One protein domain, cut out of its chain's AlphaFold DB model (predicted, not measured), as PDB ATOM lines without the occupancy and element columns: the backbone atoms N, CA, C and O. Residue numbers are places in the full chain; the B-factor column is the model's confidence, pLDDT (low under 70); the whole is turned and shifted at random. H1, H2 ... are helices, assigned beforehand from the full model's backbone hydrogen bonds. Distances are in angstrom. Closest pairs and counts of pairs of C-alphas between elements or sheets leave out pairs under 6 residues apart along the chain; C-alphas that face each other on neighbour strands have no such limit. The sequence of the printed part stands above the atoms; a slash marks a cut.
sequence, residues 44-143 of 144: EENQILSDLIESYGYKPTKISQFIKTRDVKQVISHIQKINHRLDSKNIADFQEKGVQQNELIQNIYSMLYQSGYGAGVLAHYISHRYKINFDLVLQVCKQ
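AT A GLANCE: This is residues 44 to 143 of the 144 residues of the protein "Myb-like DNA-binding domain-containing protein" of Spironucleus salmonicida (UniProt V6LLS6). What is the main picture? One long helix, H3, is the shaft of a dumbbell, with the short helices H1 and H2 as a small head at its first end and H4 and H5 folded back over its last end; the shaft between the heads, residues 83 to 100, is bare. What is it built of? The printed part has 100 residues with five named helices, H1 to H5 in order, and no named strand: all helix. How large is it? It is extended, a rod spanning 71 by 19 by 18 A, with a radius of gyration of the C-alphas of 23.3 A.

IN THESE COORDINATES: Where is the longest helix? H3, residues 72 to 114, runs 62.9 A from C-alpha 72 at (21.957, -63.874, -50.184) to C-alpha 114 at (34.410, -3.374, -38.467). Where are the others? H1 is residues 44 to 56, 18.0 A long, and H2 residues 60 to 66. H4 is residues 119 to 130, 16.5 A long, and H5 residues 134 to 141.

HOW THE PARTS SIT: What touches the hub, H3? Its residues 72 to 76 alone touch H2, closest at C-alphas Val 72 and Ser 64, 5.3 A. Its residues 105 to 113 alone touch H4 at a steep tilt of 50 degrees, opposite ways, closest at C-alphas Tyr 109 and Leu 122, 6.4 A. Its residues 102 to 109 alone touch H5, about perpendicular at 75 degrees, closest at C-alphas Gln 106 and Cys 141, 6.6 A. How do the short helices stand? H4, with residues 123 to 127 alone, touches H5, closest at C-alphas Ser 127 and Phe 134, 5.1 A. H1, with residues 49 to 53 alone, only just touches H2, with 3 pairs of C-alphas within 8 A, closest at Leu 52 and Ile 63, 6.4 A. H1 and H3 are near each other; H1 and H2 are each apart from H4 and H5. What do the backbones show? Every O i to N i+4 pair is within hydrogen-bond range in H1, H3, H4 and H5; H2 has 1 of 3, and 3 of 4 O i to N i+3 pairs.

THE WHOLE: What spans it? The C-alphas farthest apart, of Lys 68 and Gly 116, are 70.6 A apart. Is it continuous? The printed part has no cut, and the four links between helices are tight. Where is confidence low? The pLDDT is under 70 at residues 84 to 102 and 140 to 143.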
ATOM      1  N   GLU A  44      37.594 -61.809 -41.924       87.19
ATOM      2  CA  GLU A  44      37.858 -62.397 -43.243       87.19
ATOM      3  C   GLU A  44      36.638 -62.288 -44.170       87.19
ATOM      4  O   GLU A  44      36.760 -61.860 -45.312       87.19
ATOM      5  N   GLU A  45      35.436 -62.614 -43.675       87.06
ATOM      6  CA  GLU A  45      34.198 -62.500 -44.457       87.06
ATOM      7  C   GLU A  45      33.877 -61.042 -44.807       87.06
ATOM      8  O   GLU A  45      33.382 -60.773 -45.899       87.06
ATOM      9  N   ASN A  46      34.161 -60.102 -43.900       88.12
ATOM     10  CA  ASN A  46      34.001 -58.672 -44.166       88.12
ATOM     11  C   ASN A  46      34.977 -58.181 -45.239       88.12
ATOM     12  O   ASN A  46      34.587 -57.376 -46.081       88.12
ATOM     13  N   GLN A  47      36.216 -58.670 -45.222       88.00
ATOM     14  CA  GLN A  47      37.224 -58.301 -46.210       88.00
ATOM     15  C   GLN A  47      36.862 -58.850 -47.591       88.00
ATOM     16  O   GLN A  47      36.743 -58.078 -48.536       88.00
ATOM     17  N   ILE A  48      36.513 -60.138 -47.675       89.81
ATOM     18  CA  ILE A  48      36.009 -60.756 -48.911       89.81
ATOM     19  C   ILE A  48      34.778 -60.006 -49.432       89.81
ATOM     20  O   ILE A  48      34.654 -59.760 -50.629       89.81
ATOM     21  N   LEU A  49      33.853 -59.626 -48.547       89.31
ATOM     22  CA  LEU A  49      32.681 -58.850 -48.936       89.31
ATOM     23  C   LEU A  49      33.071 -57.493 -49.537       89.31
ATOM     24  O   LEU A  49      32.509 -57.119 -50.563       89.31
ATOM     25  N   SER A  50      34.013 -56.777 -48.919       85.19
ATOM     26  CA  SER A  50      34.507 -55.488 -49.411       85.19
ATOM     27  C   SER A  50      35.129 -55.623 -50.801       85.19
ATOM     28  O   SER A  50      34.705 -54.930 -51.724       85.19
ATOM     29  N   ASP A  51      36.039 -56.583 -50.975       87.81
ATOM     30  CA  ASP A  51      36.750 -56.819 -52.237       87.81
ATOM     31  C   ASP A  51      35.776 -57.176 -53.375       87.81
ATOM     32  O   ASP A  51      35.911 -56.734 -54.522       87.81
ATOM     33  N   LEU A  52      34.740 -57.966 -53.067       87.50
ATOM     34  CA  LEU A  52      33.716 -58.356 -54.037       87.50
ATOM     35  C   LEU A  52      32.766 -57.207 -54.394       87.50
ATOM     36  O   LEU A  52      32.307 -57.145 -55.537       87.50
ATOM     37  N   ILE A  53      32.457 -56.317 -53.448       86.50
ATOM     38  CA  ILE A  53      31.671 -55.105 -53.718       86.50
ATOM     39  C   ILE A  53      32.473 -54.157 -54.607       86.50
ATOM     40  O   ILE A  53      31.914 -53.626 -55.563       86.50
ATOM     41  N   GLU A  54      33.767 -53.985 -54.341       83.00
ATOM     42  CA  GLU A  54      34.656 -53.170 -55.172       83.00
ATOM     43  C   GLU A  54      34.762 -53.736 -56.597       83.00
ATOM     44  O   GLU A  54      34.614 -53.007 -57.576       83.00
ATOM     45  N   SER A  55      34.908 -55.057 -56.726       84.38
ATOM     46  CA  SER A  55      35.086 -55.723 -58.022       84.38
ATOM     47  C   SER A  55      33.804 -55.822 -58.860       84.38
ATOM     48  O   SER A  55      33.842 -55.721 -60.087       84.38
ATOM     49  N   TYR A  56      32.657 -56.099 -58.232       84.94
ATOM     50  CA  TYR A  56      31.411 -56.428 -58.942       84.94
ATOM     51  C   TYR A  56      30.277 -55.417 -58.747       84.94
ATOM     52  O   TYR A  56      29.248 -55.532 -59.433       84.94
ATOM     53  N   GLY A  57      30.438 -54.454 -57.841       82.00
ATOM     54  CA  GLY A  57      29.382 -53.554 -57.394       82.00
ATOM     55  C   GLY A  57      28.327 -54.256 -56.533       82.00
ATOM     56  O   GLY A  57      28.525 -55.354 -56.007       82.00
ATOM     57  N   TYR A  58      27.150 -53.637 -56.413       84.06
ATOM     58  CA  TYR A  58      26.028 -54.184 -55.644       84.06
ATOM     59  C   TYR A  58      25.365 -55.373 -56.366       84.06
ATOM     60  O   TYR A  58      24.342 -55.234 -57.035       84.06
ATOM     61  N   LYS A  59      25.959 -56.569 -56.245       88.50
ATOM     62  CA  LYS A  59      25.429 -57.827 -56.813       88.50
ATOM     63  C   LYS A  59      25.371 -58.949 -55.764       88.50
ATOM     64  O   LYS A  59      26.156 -59.896 -55.836       88.50
ATOM     65  N   PRO A  60      24.428 -58.897 -54.801       84.19
ATOM     66  CA  PRO A  60      24.413 -59.791 -53.637       84.19
ATOM     67  C   PRO A  60      24.303 -61.283 -53.976       84.19
ATOM     68  O   PRO A  60      24.930 -62.106 -53.318       84.19
ATOM     69  N   THR A  61      23.559 -61.634 -55.027       86.81
ATOM     70  CA  THR A  61      23.431 -63.015 -55.529       86.81
ATOM     71  C   THR A  61      24.736 -63.576 -56.074       86.81
ATOM     72  O   THR A  61      24.972 -64.774 -55.979       86.81
ATOM     73  N   LYS A  62      25.590 -62.723 -56.647       86.38
ATOM     74  CA  LYS A  62      26.919 -63.121 -57.111       86.38
ATOM     75  C   LYS A  62      27.881 -63.220 -55.930       86.38
ATOM     76  O   LYS A  62      28.617 -64.189 -55.824       86.38
ATOM     77  N   ILE A  63      27.827 -62.258 -55.011       87.19
ATOM     78  CA  ILE A  63      28.668 -62.213 -53.808       87.19
ATOM     79  C   ILE A  63      28.433 -63.437 -52.908       87.19
ATOM     80  O   ILE A  63      29.394 -64.047 -52.440       87.19
ATOM     81  N   SER A  64      27.178 -63.853 -52.704       87.62
ATOM     82  CA  SER A  64      26.857 -65.018 -51.862       87.62
ATOM     83  C   SER A  64      27.436 -66.333 -52.393       87.62
ATOM     84  O   SER A  64      27.630 -67.265 -51.624       87.62
ATOM     85  N   GLN A  65      27.742 -66.425 -53.692       87.56
ATOM     86  CA  GLN A  65      28.393 -67.608 -54.270       87.56
ATOM     87  C   GLN A  65      29.847 -67.749 -53.799       87.56
ATOM     88  O   GLN A  65      30.363 -68.864 -53.723       87.56
ATOM     89  N   PHE A  66      30.500 -66.635 -53.457       86.94
ATOM     90  CA  PHE A  66      31.864 -66.619 -52.928       86.94
ATOM     91  C   PHE A  66      31.886 -66.783 -51.404       86.94
ATOM     92  O   PHE A  66      32.781 -67.435 -50.869       86.94
ATOM     93  N   ILE A  67      30.876 -66.262 -50.701       85.25
ATOM     94  CA  ILE A  67      30.760 -66.373 -49.241       85.25
ATOM     95  C   ILE A  67      29.814 -67.524 -48.880       85.25
ATOM     96  O   ILE A  67      28.666 -67.321 -48.497       85.25
ATOM     97  N   LYS A  68      30.318 -68.760 -48.973       81.38
ATOM     98  CA  LYS A  68      29.516 -69.991 -48.809       81.38
ATOM     99  C   LYS A  68      28.866 -70.168 -47.427       81.38
ATOM    100  O   LYS A  68      27.982 -71.002 -47.275       81.38
ATOM    101  N   THR A  69      29.311 -69.418 -46.420       83.31
ATOM    102  CA  THR A  69      28.763 -69.395 -45.051       83.31
ATOM    103  C   THR A  69      27.571 -68.445 -44.889       83.31
ATOM    104  O   THR A  69      27.010 -68.355 -43.790       83.31
ATOM    105  N   ARG A  70      27.202 -67.708 -45.949       81.94
ATOM    106  CA  ARG A  70      26.172 -66.667 -45.939       81.94
ATOM    107  C   ARG A  70      25.149 -66.879 -47.038       81.94
ATOM    108  O   ARG A  70      25.488 -67.053 -48.202       81.94
ATOM    109  N   ASP A  71      23.882 -66.752 -46.667       86.25
ATOM    110  CA  ASP A  71      22.804 -66.655 -47.647       86.25
ATOM    111  C   ASP A  71      22.740 -65.242 -48.251       86.25
ATOM    112  O   ASP A  71      23.107 -64.251 -47.609       86.25
ATOM    113  N   VAL A  72      22.197 -65.132 -49.464       86.56
ATOM    114  CA  VAL A  72      21.957 -63.874 -50.184       86.56
ATOM    115  C   VAL A  72      21.272 -62.852 -49.276       86.56
ATOM    116  O   VAL A  72      21.677 -61.691 -49.232       86.56
ATOM    117  N   LYS A  73      20.271 -63.275 -48.491       86.19
ATOM    118  CA  LYS A  73      19.553 -62.396 -47.551       86.19
ATOM    119  C   LYS A  73      20.470 -61.809 -46.477       86.19
ATOM    120  O   LYS A  73      20.342 -60.637 -46.127       86.19
ATOM    121  N   GLN A  74      21.401 -62.608 -45.957       85.88
ATOM    122  CA  GLN A  74      22.358 -62.159 -44.946       85.88
ATOM    123  C   GLN A  74      23.371 -61.186 -45.545       85.88
ATOM    124  O   GLN A  74      23.677 -60.176 -44.915       85.88
ATOM    125  N   VAL A  75      23.838 -61.459 -46.769       88.56
ATOM    126  CA  VAL A  75      24.713 -60.557 -47.528       88.56
ATOM    127  C   VAL A  75      24.022 -59.208 -47.744       88.56
ATOM    128  O   VAL A  75      24.588 -58.180 -47.389       88.56
ATOM    129  N   ILE A  76      22.774 -59.197 -48.226       87.88
ATOM    130  CA  ILE A  76      21.988 -57.964 -48.424       87.88
ATOM    131  C   ILE A  76      21.876 -57.169 -47.122       87.88
ATOM    132  O   ILE A  76      22.209 -55.984 -47.095       87.88
ATOM    133  N   SER A  77      21.436 -57.823 -46.041       88.12
ATOM    134  CA  SER A  77      21.244 -57.163 -44.746       88.12
ATOM    135  C   SER A  77      22.543 -56.560 -44.212       88.12
ATOM    136  O   SER A  77      22.532 -55.480 -43.621       88.12
ATOM    137  N   HIS A  78      23.673 -57.236 -44.422       89.06
ATOM    138  CA  HIS A  78      24.968 -56.753 -43.957       89.06
ATOM    139  C   HIS A  78      25.486 -55.579 -44.787       89.06
ATOM    140  O   HIS A  78      25.899 -54.577 -44.207       89.06
ATOM    141  N   ILE A  79      25.364 -55.636 -46.117       86.62
ATOM    142  CA  ILE A  79      25.719 -54.515 -47.002       86.62
ATOM    143  C   ILE A  79      24.904 -53.269 -46.645       86.62
ATOM    144  O   ILE A  79      25.462 -52.184 -46.509       86.62
ATOM    145  N   GLN A  80      23.595 -53.417 -46.426       84.62
ATOM    146  CA  GLN A  80      22.735 -52.302 -46.018       84.62
ATOM    147  C   GLN A  80      23.200 -51.676 -44.697       84.62
ATOM    148  O   GLN A  80      23.292 -50.456 -44.591       84.62
ATOM    149  N   LYS A  81      23.559 -52.491 -43.696       82.88
ATOM    150  CA  LYS A  81      24.097 -51.995 -42.417       82.88
ATOM    151  C   LYS A  81      25.431 -51.271 -42.577       82.88
ATOM    152  O   LYS A  81      25.668 -50.298 -41.866       82.88
ATOM    153  N   ILE A  82      26.301 -51.743 -43.469       78.44
ATOM    154  CA  ILE A  82      27.575 -51.084 -43.772       78.44
ATOM    155  C   ILE A  82      27.313 -49.726 -44.426       78.44
ATOM    156  O   ILE A  82      27.820 -48.722 -43.934       78.44
ATOM    157  N   ASN A  83      26.461 -49.672 -45.452       72.88
ATOM    158  CA  ASN A  83      26.132 -48.425 -46.146       72.88
ATOM    159  C   ASN A  83      25.499 -47.396 -45.202       72.88
ATOM    160  O   ASN A  83      25.967 -46.267 -45.142       72.88
ATOM    161  N   HIS A  84      24.545 -47.800 -44.357       67.06
ATOM    162  CA  HIS A  84      23.963 -46.896 -43.358       67.06
ATOM    163  C   HIS A  84      24.995 -46.331 -42.367       67.06
ATOM    164  O   HIS A  84      24.883 -45.182 -41.933       67.06
ATOM    165  N   ARG A  85      26.015 -47.119 -41.999       61.34
ATOM    166  CA  ARG A  85      27.124 -46.639 -41.159       61.34
ATOM    167  C   ARG A  85      28.030 -45.662 -41.905       61.34
ATOM    168  O   ARG A  85      28.512 -44.717 -41.284       61.34
ATOM    169  N   LEU A  86      28.270 -45.887 -43.196       57.78
ATOM    170  CA  LEU A  86      29.065 -44.988 -44.036       57.78
ATOM    171  C   LEU A  86      28.343 -43.660 -44.272       57.78
ATOM    172  O   LEU A  86      28.968 -42.616 -44.131       57.78
ATOM    173  N   ASP A  87      27.032 -43.683 -44.513       55.94
ATOM    174  CA  ASP A  87      26.225 -42.467 -44.649       55.94
ATOM    175  C   ASP A  87      26.276 -41.631 -43.365       55.94
ATOM    176  O   ASP A  87      26.497 -40.427 -43.414       55.94
ATOM    177  N   SER A  88      26.182 -42.275 -42.199       55.97
ATOM    178  CA  SER A  88      26.242 -41.582 -40.905       55.97
ATOM    179  C   SER A  88      27.616 -40.958 -40.619       55.97
ATOM    180  O   SER A  88      27.684 -39.858 -40.077       55.97
ATOM    181  N   LYS A  89      28.714 -41.630 -40.996       54.59
ATOM    182  CA  LYS A  89      30.073 -41.079 -40.857       54.59
ATOM    183  C   LYS A  89      30.340 -39.942 -41.837       54.59
ATOM    184  O   LYS A  89      30.861 -38.913 -41.430       54.59
ATOM    185  N   ASN A  90      29.917 -40.097 -43.091       51.75
ATOM    186  CA  ASN A  90      30.022 -39.027 -44.076       51.75
ATOM    187  C   ASN A  90      29.234 -37.797 -43.610       51.75
ATOM    188  O   ASN A  90      29.774 -36.701 -43.642       51.75
ATOM    189  N   ILE A  91      28.007 -37.950 -43.099       53.03
ATOM    190  CA  ILE A  91      27.217 -36.815 -42.588       53.03
ATOM    191  C   ILE A  91      27.948 -36.074 -41.459       53.03
ATOM    192  O   ILE A  91      27.975 -34.848 -41.489       53.03
ATOM    193  N   ALA A  92      28.577 -36.780 -40.514       52.59
ATOM    194  CA  ALA A  92      29.355 -36.149 -39.443       52.59
ATOM    195  C   ALA A  92      30.573 -35.374 -39.983       52.59
ATOM    196  O   ALA A  92      30.751 -34.204 -39.647       52.59
ATOM    197  N   ASP A  93      31.344 -35.973 -40.895       53.81
ATOM    198  CA  ASP A  93      32.518 -35.331 -41.505       53.81
ATOM    199  C   ASP A  93      32.130 -34.141 -42.413       53.81
ATOM    200  O   ASP A  93      32.860 -33.149 -42.515       53.81
ATOM    201  N   PHE A  94      30.970 -34.211 -43.077       51.72
ATOM    202  CA  PHE A  94      30.397 -33.107 -43.854       51.72
ATOM    203  C   PHE A  94      29.865 -31.987 -42.947       51.72
ATOM    204  O   PHE A  94      30.035 -30.812 -43.276       51.72
ATOM    205  N   GLN A  95      29.265 -32.326 -41.801       55.69
ATOM    206  CA  GLN A  95      28.796 -31.351 -40.817       55.69
ATOM    207  C   GLN A  95      29.963 -30.598 -40.171       55.69
ATOM    208  O   GLN A  95      29.920 -29.373 -40.102       55.69
ATOM    209  N   GLU A  96      31.037 -31.285 -39.780       58.84
ATOM    210  CA  GLU A  96      32.197 -30.655 -39.136       58.84
ATOM    211  C   GLU A  96      32.937 -29.689 -40.080       58.84
ATOM    212  O   GLU A  96      33.263 -28.560 -39.704       58.84
ATOM    213  N   LYS A  97      33.114 -30.071 -41.351       57.28
ATOM    214  CA  LYS A  97      33.707 -29.190 -42.374       57.28
ATOM    215  C   LYS A  97      32.822 -27.989 -42.709       57.28
ATOM    216  O   LYS A  97      33.343 -26.898 -42.933       57.28
ATOM    217  N   GLY A  98      31.499 -28.172 -42.730       59.19
ATOM    218  CA  GLY A  98      30.544 -27.080 -42.928       59.19
ATOM    219  C   GLY A  98      30.573 -26.064 -41.783       59.19
ATOM    220  O   GLY A  98      30.558 -24.861 -42.029       59.19
ATOM    221  N   VAL A  99      30.695 -26.534 -40.537       61.84
ATOM    222  CA  VAL A  99      30.807 -25.673 -39.347       61.84
ATOM    223  C   VAL A  99      32.083 -24.827 -39.395       61.84
ATOM    224  O   VAL A  99      32.000 -23.608 -39.264       61.84
ATOM    225  N   GLN A 100      33.239 -25.429 -39.697       63.06
ATOM    226  CA  GLN A 100      34.512 -24.695 -39.800       63.06
ATOM    227  C   GLN A 100      34.506 -23.639 -40.921       63.06
ATOM    228  O   GLN A 100      35.043 -22.543 -40.759       63.06
ATOM    229  N   GLN A 101      33.881 -23.941 -42.066       63.88
ATOM    230  CA  GLN A 101      33.743 -22.972 -43.159       63.88
ATOM    231  C   GLN A 101      32.820 -21.806 -42.788       63.88
ATOM    232  O   GLN A 101      33.127 -20.660 -43.120       63.88
ATOM    233  N   ASN A 102      31.732 -22.071 -42.064       68.75
ATOM    234  CA  ASN A 102      30.804 -21.033 -41.622       68.75
ATOM    235  C   ASN A 102      31.443 -20.086 -40.596       68.75
ATOM    236  O   ASN A 102      31.277 -18.873 -40.712       68.75
ATOM    237  N   GLU A 103      32.227 -20.606 -39.648       73.19
ATOM    238  CA  GLU A 103      32.980 -19.781 -38.690       73.19
ATOM    239  C   GLU A 103      33.997 -18.869 -39.390       73.19
ATOM    240  O   GLU A 103      34.112 -17.685 -39.067       73.19
ATOM    241  N   LEU A 104      34.701 -19.377 -40.407       74.50
ATOM    242  CA  LEU A 104      35.659 -18.586 -41.179       74.50
ATOM    243  C   LEU A 104      34.977 -17.453 -41.965       74.50
ATOM    244  O   LEU A 104      35.476 -16.327 -41.971       74.50
ATOM    245  N   ILE A 105      33.823 -17.722 -42.584       74.75
ATOM    246  CA  ILE A 105      33.017 -16.706 -43.284       74.75
ATOM    247  C   ILE A 105      32.564 -15.615 -42.310       74.75
ATOM    248  O   ILE A 105      32.706 -14.432 -42.620       74.75
ATOM    249  N   GLN A 106      32.082 -15.997 -41.125       76.38
ATOM    250  CA  GLN A 106      31.651 -15.057 -40.088       76.38
ATOM    251  C   GLN A 106      32.795 -14.182 -39.582       76.38
ATOM    252  O   GLN A 106      32.633 -12.968 -39.443       76.38
ATOM    253  N   ASN A 107      33.969 -14.770 -39.356       79.25
ATOM    254  CA  ASN A 107      35.147 -14.040 -38.895       79.25
ATOM    255  C   ASN A 107      35.621 -13.019 -39.938       79.25
ATOM    256  O   ASN A 107      35.895 -11.868 -39.597       79.25
ATOM    257  N   ILE A 108      35.667 -13.406 -41.219       76.50
ATOM    258  CA  ILE A 108      36.041 -12.500 -42.315       76.50
ATOM    259  C   ILE A 108      35.004 -11.389 -42.474       76.50
ATOM    260  O   ILE A 108      35.367 -10.220 -42.597       76.50
ATOM    261  N   TYR A 109      33.717 -11.734 -42.442       78.12
ATOM    262  CA  TYR A 109      32.644 -10.754 -42.533       78.12
ATOM    263  C   TYR A 109      32.707  -9.745 -41.379       78.12
ATOM    264  O   TYR A 109      32.680  -8.542 -41.624       78.12
ATOM    265  N   SER A 110      32.884 -10.213 -40.141       77.88
ATOM    266  CA  SER A 110      32.983  -9.364 -38.946       77.88
ATOM    267  C   SER A 110      34.192  -8.426 -38.998       77.88
ATOM    268  O   SER A 110      34.057  -7.231 -38.735       77.88
ATOM    269  N   MET A 111      35.360  -8.938 -39.401       76.44
ATOM    270  CA  MET A 111      36.591  -8.150 -39.552       76.44
ATOM    271  C   MET A 111      36.432  -7.034 -40.595       76.44
ATOM    272  O   MET A 111      36.828  -5.886 -40.373       76.44
ATOM    273  N   LEU A 112      35.836  -7.356 -41.743       72.19
ATOM    274  CA  LEU A 112      35.646  -6.384 -42.811       72.19
ATOM    275  C   LEU A 112      34.500  -5.406 -42.498       72.19
ATOM    276  O   LEU A 112      34.587  -4.231 -42.842       72.19
ATOM    277  N   TYR A 113      33.460  -5.837 -41.784       77.44
ATOM    278  CA  TYR A 113      32.380  -4.955 -41.340       77.44
ATOM    279  C   TYR A 113      32.877  -3.905 -40.339       77.44
ATOM    280  O   TYR A 113      32.576  -2.722 -40.481       77.44
ATOM    281  N   GLN A 114      33.732  -4.302 -39.388       78.00
ATOM    282  CA  GLN A 114      34.410  -3.374 -38.467       78.00
ATOM    283  C   GLN A 114      35.299  -2.351 -39.190       78.00
ATOM    284  O   GLN A 114      35.543  -1.268 -38.667       78.00
ATOM    285  N   SER A 115      35.740  -2.667 -40.409       77.69
ATOM    286  CA  SER A 115      36.513  -1.761 -41.265       77.69
ATOM    287  C   SER A 115      35.635  -0.764 -42.049       77.69
ATOM    288  O   SER A 115      36.159   0.008 -42.849       77.69
ATOM    289  N   GLY A 116      34.312  -0.762 -41.832       79.56
ATOM    290  CA  GLY A 116      33.368   0.213 -42.397       79.56
ATOM    291  C   GLY A 116      32.760  -0.168 -43.751       79.56
ATOM    292  O   GLY A 116      32.101   0.658 -44.382       79.56
ATOM    293  N   TYR A 117      32.958  -1.402 -44.219       75.12
ATOM    294  CA  TYR A 117      32.396  -1.867 -45.487       75.12
ATOM    295  C   TYR A 117      30.948  -2.350 -45.331       75.12
ATOM    296  O   TYR A 117      30.592  -3.042 -44.379       75.12
ATOM    297  N   GLY A 118      30.104  -2.020 -46.313       75.62
ATOM    298  CA  GLY A 118      28.694  -2.411 -46.316       75.62
ATOM    299  C   GLY A 118      28.480  -3.917 -46.508       75.62
ATOM    300  O   GLY A 118      29.119  -4.548 -47.351       75.62
ATOM    301  N   ALA A 119      27.504  -4.467 -45.782       72.19
ATOM    302  CA  ALA A 119      27.122  -5.883 -45.762       72.19
ATOM    303  C   ALA A 119      27.038  -6.552 -47.149       72.19
ATOM    304  O   ALA A 119      27.552  -7.650 -47.356       72.19
ATOM    305  N   GLY A 120      26.422  -5.874 -48.124       73.88
ATOM    306  CA  GLY A 120      26.262  -6.404 -49.482       73.88
ATOM    307  C   GLY A 120      27.581  -6.537 -50.246       73.88
ATOM    308  O   GLY A 120      27.794  -7.528 -50.940       73.88
ATOM    309  N   VAL A 121      28.496  -5.576 -50.077       78.00
ATOM    310  CA  VAL A 121      29.822  -5.595 -50.716       78.00
ATOM    311  C   VAL A 121      30.675  -6.716 -50.121       78.00
ATOM    312  O   VAL A 121      31.372  -7.421 -50.848       78.00
ATOM    313  N   LEU A 122      30.559  -6.936 -48.811       78.25
ATOM    314  CA  LEU A 122      31.267  -8.000 -48.102       78.25
ATOM    315  C   LEU A 122      30.776  -9.389 -48.483       78.25
ATOM    316  O   LEU A 122      31.587 -10.255 -48.810       78.25
ATOM    317  N   ALA A 123      29.458  -9.589 -48.519       76.06
ATOM    318  CA  ALA A 123      28.874 -10.844 -48.971       76.06
ATOM    319  C   ALA A 123      29.283 -11.163 -50.419       76.06
ATOM    320  O   ALA A 123      29.612 -12.307 -50.737       76.06
ATOM    321  N   HIS A 124      29.342 -10.143 -51.283       78.94
ATOM    322  CA  HIS A 124      29.765 -10.299 -52.672       78.94
ATOM    323  C   HIS A 124      31.251 -10.666 -52.783       78.94
ATOM    324  O   HIS A 124      31.607 -11.615 -53.481       78.94
ATOM    325  N   TYR A 125      32.118  -9.972 -52.040       80.44
ATOM    326  CA  TYR A 125      33.552 -10.259 -51.991       80.44
ATOM    327  C   TYR A 125      33.840 -11.680 -51.488       80.44
ATOM    328  O   TYR A 125      34.598 -12.417 -52.121       80.44
ATOM    329  N   ILE A 126      33.204 -12.099 -50.390       77.94
ATOM    330  CA  ILE A 126      33.396 -13.431 -49.801       77.94
ATOM    331  C   ILE A 126      32.885 -14.518 -50.754       77.94
ATOM    332  O   ILE A 126      33.599 -15.488 -51.019       77.94
ATOM    333  N   SER A 127      31.694 -14.332 -51.331       81.81
ATOM    334  CA  SER A 127      31.125 -15.252 -52.320       81.81
ATOM    335  C   SER A 127      32.073 -15.460 -53.504       81.81
ATOM    336  O   SER A 127      32.398 -16.597 -53.856       81.81
ATOM    337  N   HIS A 128      32.599 -14.370 -54.065       80.56
ATOM    338  CA  HIS A 128      33.461 -14.431 -55.239       80.56
ATOM    339  C   HIS A 128      34.869 -14.966 -54.922       80.56
ATOM    340  O   HIS A 128      35.457 -15.694 -55.726       80.56
ATOM    341  N   ARG A 129      35.433 -14.633 -53.753       79.31
ATOM    342  CA  ARG A 129      36.792 -15.040 -53.361       79.31
ATOM    343  C   ARG A 129      36.888 -16.522 -53.006       79.31
ATOM    344  O   ARG A 129      37.912 -17.138 -53.311       79.31
ATOM    345  N   TYR A 130      35.843 -17.068 -52.384       76.69
ATOM    346  CA  TYR A 130      35.800 -18.449 -51.891       76.69
ATOM    347  C   TYR A 130      34.916 -19.374 -52.737       76.69
ATOM    348  O   TYR A 130      34.821 -20.560 -52.436       76.69
ATOM    349  N   LYS A 131      34.312 -18.859 -53.820       77.81
ATOM    350  CA  LYS A 131      33.377 -19.588 -54.695       77.81
ATOM    351  C   LYS A 131      32.203 -20.202 -53.922       77.81
ATOM    352  O   LYS A 131      31.779 -21.323 -54.198       77.81
ATOM    353  N   ILE A 132      31.690 -19.458 -52.948       76.62
ATOM    354  CA  ILE A 132      30.558 -19.853 -52.103       76.62
ATOM    355  C   ILE A 132      29.310 -19.142 -52.620       76.62
ATOM    356  O   ILE A 132      29.395 -18.012 -53.100       76.62
ATOM    357  N   ASN A 133      28.148 -19.792 -52.542       80.31
ATOM    358  CA  ASN A 133      26.894 -19.183 -52.974       80.31
ATOM    359  C   ASN A 133      26.614 -17.896 -52.170       80.31
ATOM    360  O   ASN A 133      26.649 -17.903 -50.940       80.31
ATOM    361  N   PHE A 134      26.340 -16.800 -52.877       75.19
ATOM    362  CA  PHE A 134      26.054 -15.492 -52.291       75.19
ATOM    363  C   PHE A 134      24.877 -15.522 -51.303       75.19
ATOM    364  O   PHE A 134      24.968 -14.936 -50.224       75.19
ATOM    365  N   ASP A 135      23.814 -16.262 -51.622       75.19
ATOM    366  CA  ASP A 135      22.635 -16.388 -50.762       75.19
ATOM    367  C   ASP A 135      22.961 -17.122 -49.459       75.19
ATOM    368  O   ASP A 135      22.441 -16.769 -48.400       75.19
ATOM    369  N   LEU A 136      23.875 -18.096 -49.515       73.56
ATOM    370  CA  LEU A 136      24.344 -18.826 -48.338       73.56
ATOM    371  C   LEU A 136      25.163 -17.915 -47.415       73.56
ATOM    372  O   LEU A 136      24.957 -17.919 -46.204       73.56
ATOM    373  N   VAL A 137      26.048 -17.088 -47.983       72.44
ATOM    374  CA  VAL A 137      26.826 -16.098 -47.220       72.44
ATOM    375  C   VAL A 137      25.890 -15.095 -46.541       72.44
ATOM    376  O   VAL A 137      26.042 -14.818 -45.355       72.44
ATOM    377  N   LEU A 138      24.868 -14.604 -47.251       76.88
ATOM    378  CA  LEU A 138      23.863 -13.719 -46.661       76.88
ATOM    379  C   LEU A 138      23.043 -14.395 -45.559       76.88
ATOM    380  O   LEU A 138      22.751 -13.748 -44.560       76.88
ATOM    381  N   GLN A 139      22.647 -15.659 -45.725       76.12
ATOM    382  CA  GLN A 139      21.906 -16.396 -44.696       76.12
ATOM    383  C   GLN A 139      22.725 -16.562 -43.418       76.12
ATOM    384  O   GLN A 139      22.210 -16.294 -42.336       76.12
ATOM    385  N   VAL A 140      23.997 -16.940 -43.547       69.12
ATOM    386  CA  VAL A 140      24.921 -17.080 -42.415       69.12
ATOM    387  C   VAL A 140      25.095 -15.728 -41.713       69.12
ATOM    388  O   VAL A 140      24.913 -15.634 -40.502       69.12
ATOM    389  N   CYS A 141      25.326 -14.644 -42.456       66.06
ATOM    390  CA  CYS A 141      25.519 -13.311 -41.876       66.06
ATOM    391  C   CYS A 141      24.241 -12.657 -41.309       66.06
ATOM    392  O   CYS A 141      24.355 -11.716 -40.532       66.06
ATOM    393  N   LYS A 142      23.036 -13.121 -41.681       67.50
ATOM    394  CA  LYS A 142      21.739 -12.600 -41.191       67.50
ATOM    395  C   LYS A 142      21.229 -13.266 -39.909       67.50
ATOM    396  O   LYS A 142      20.219 -12.821 -39.377       67.50
ATOM    397  N   GLN A 143      21.857 -14.346 -39.444       58.00
ATOM    398  CA  GLN A 143      21.410 -15.081 -38.253       58.00
ATOM    399  C   GLN A 143      21.777 -14.411 -36.910       58.00
ATOM    400  O   GLN A 143      21.485 -14.995 -35.871       58.00
TER     401      GLN A 143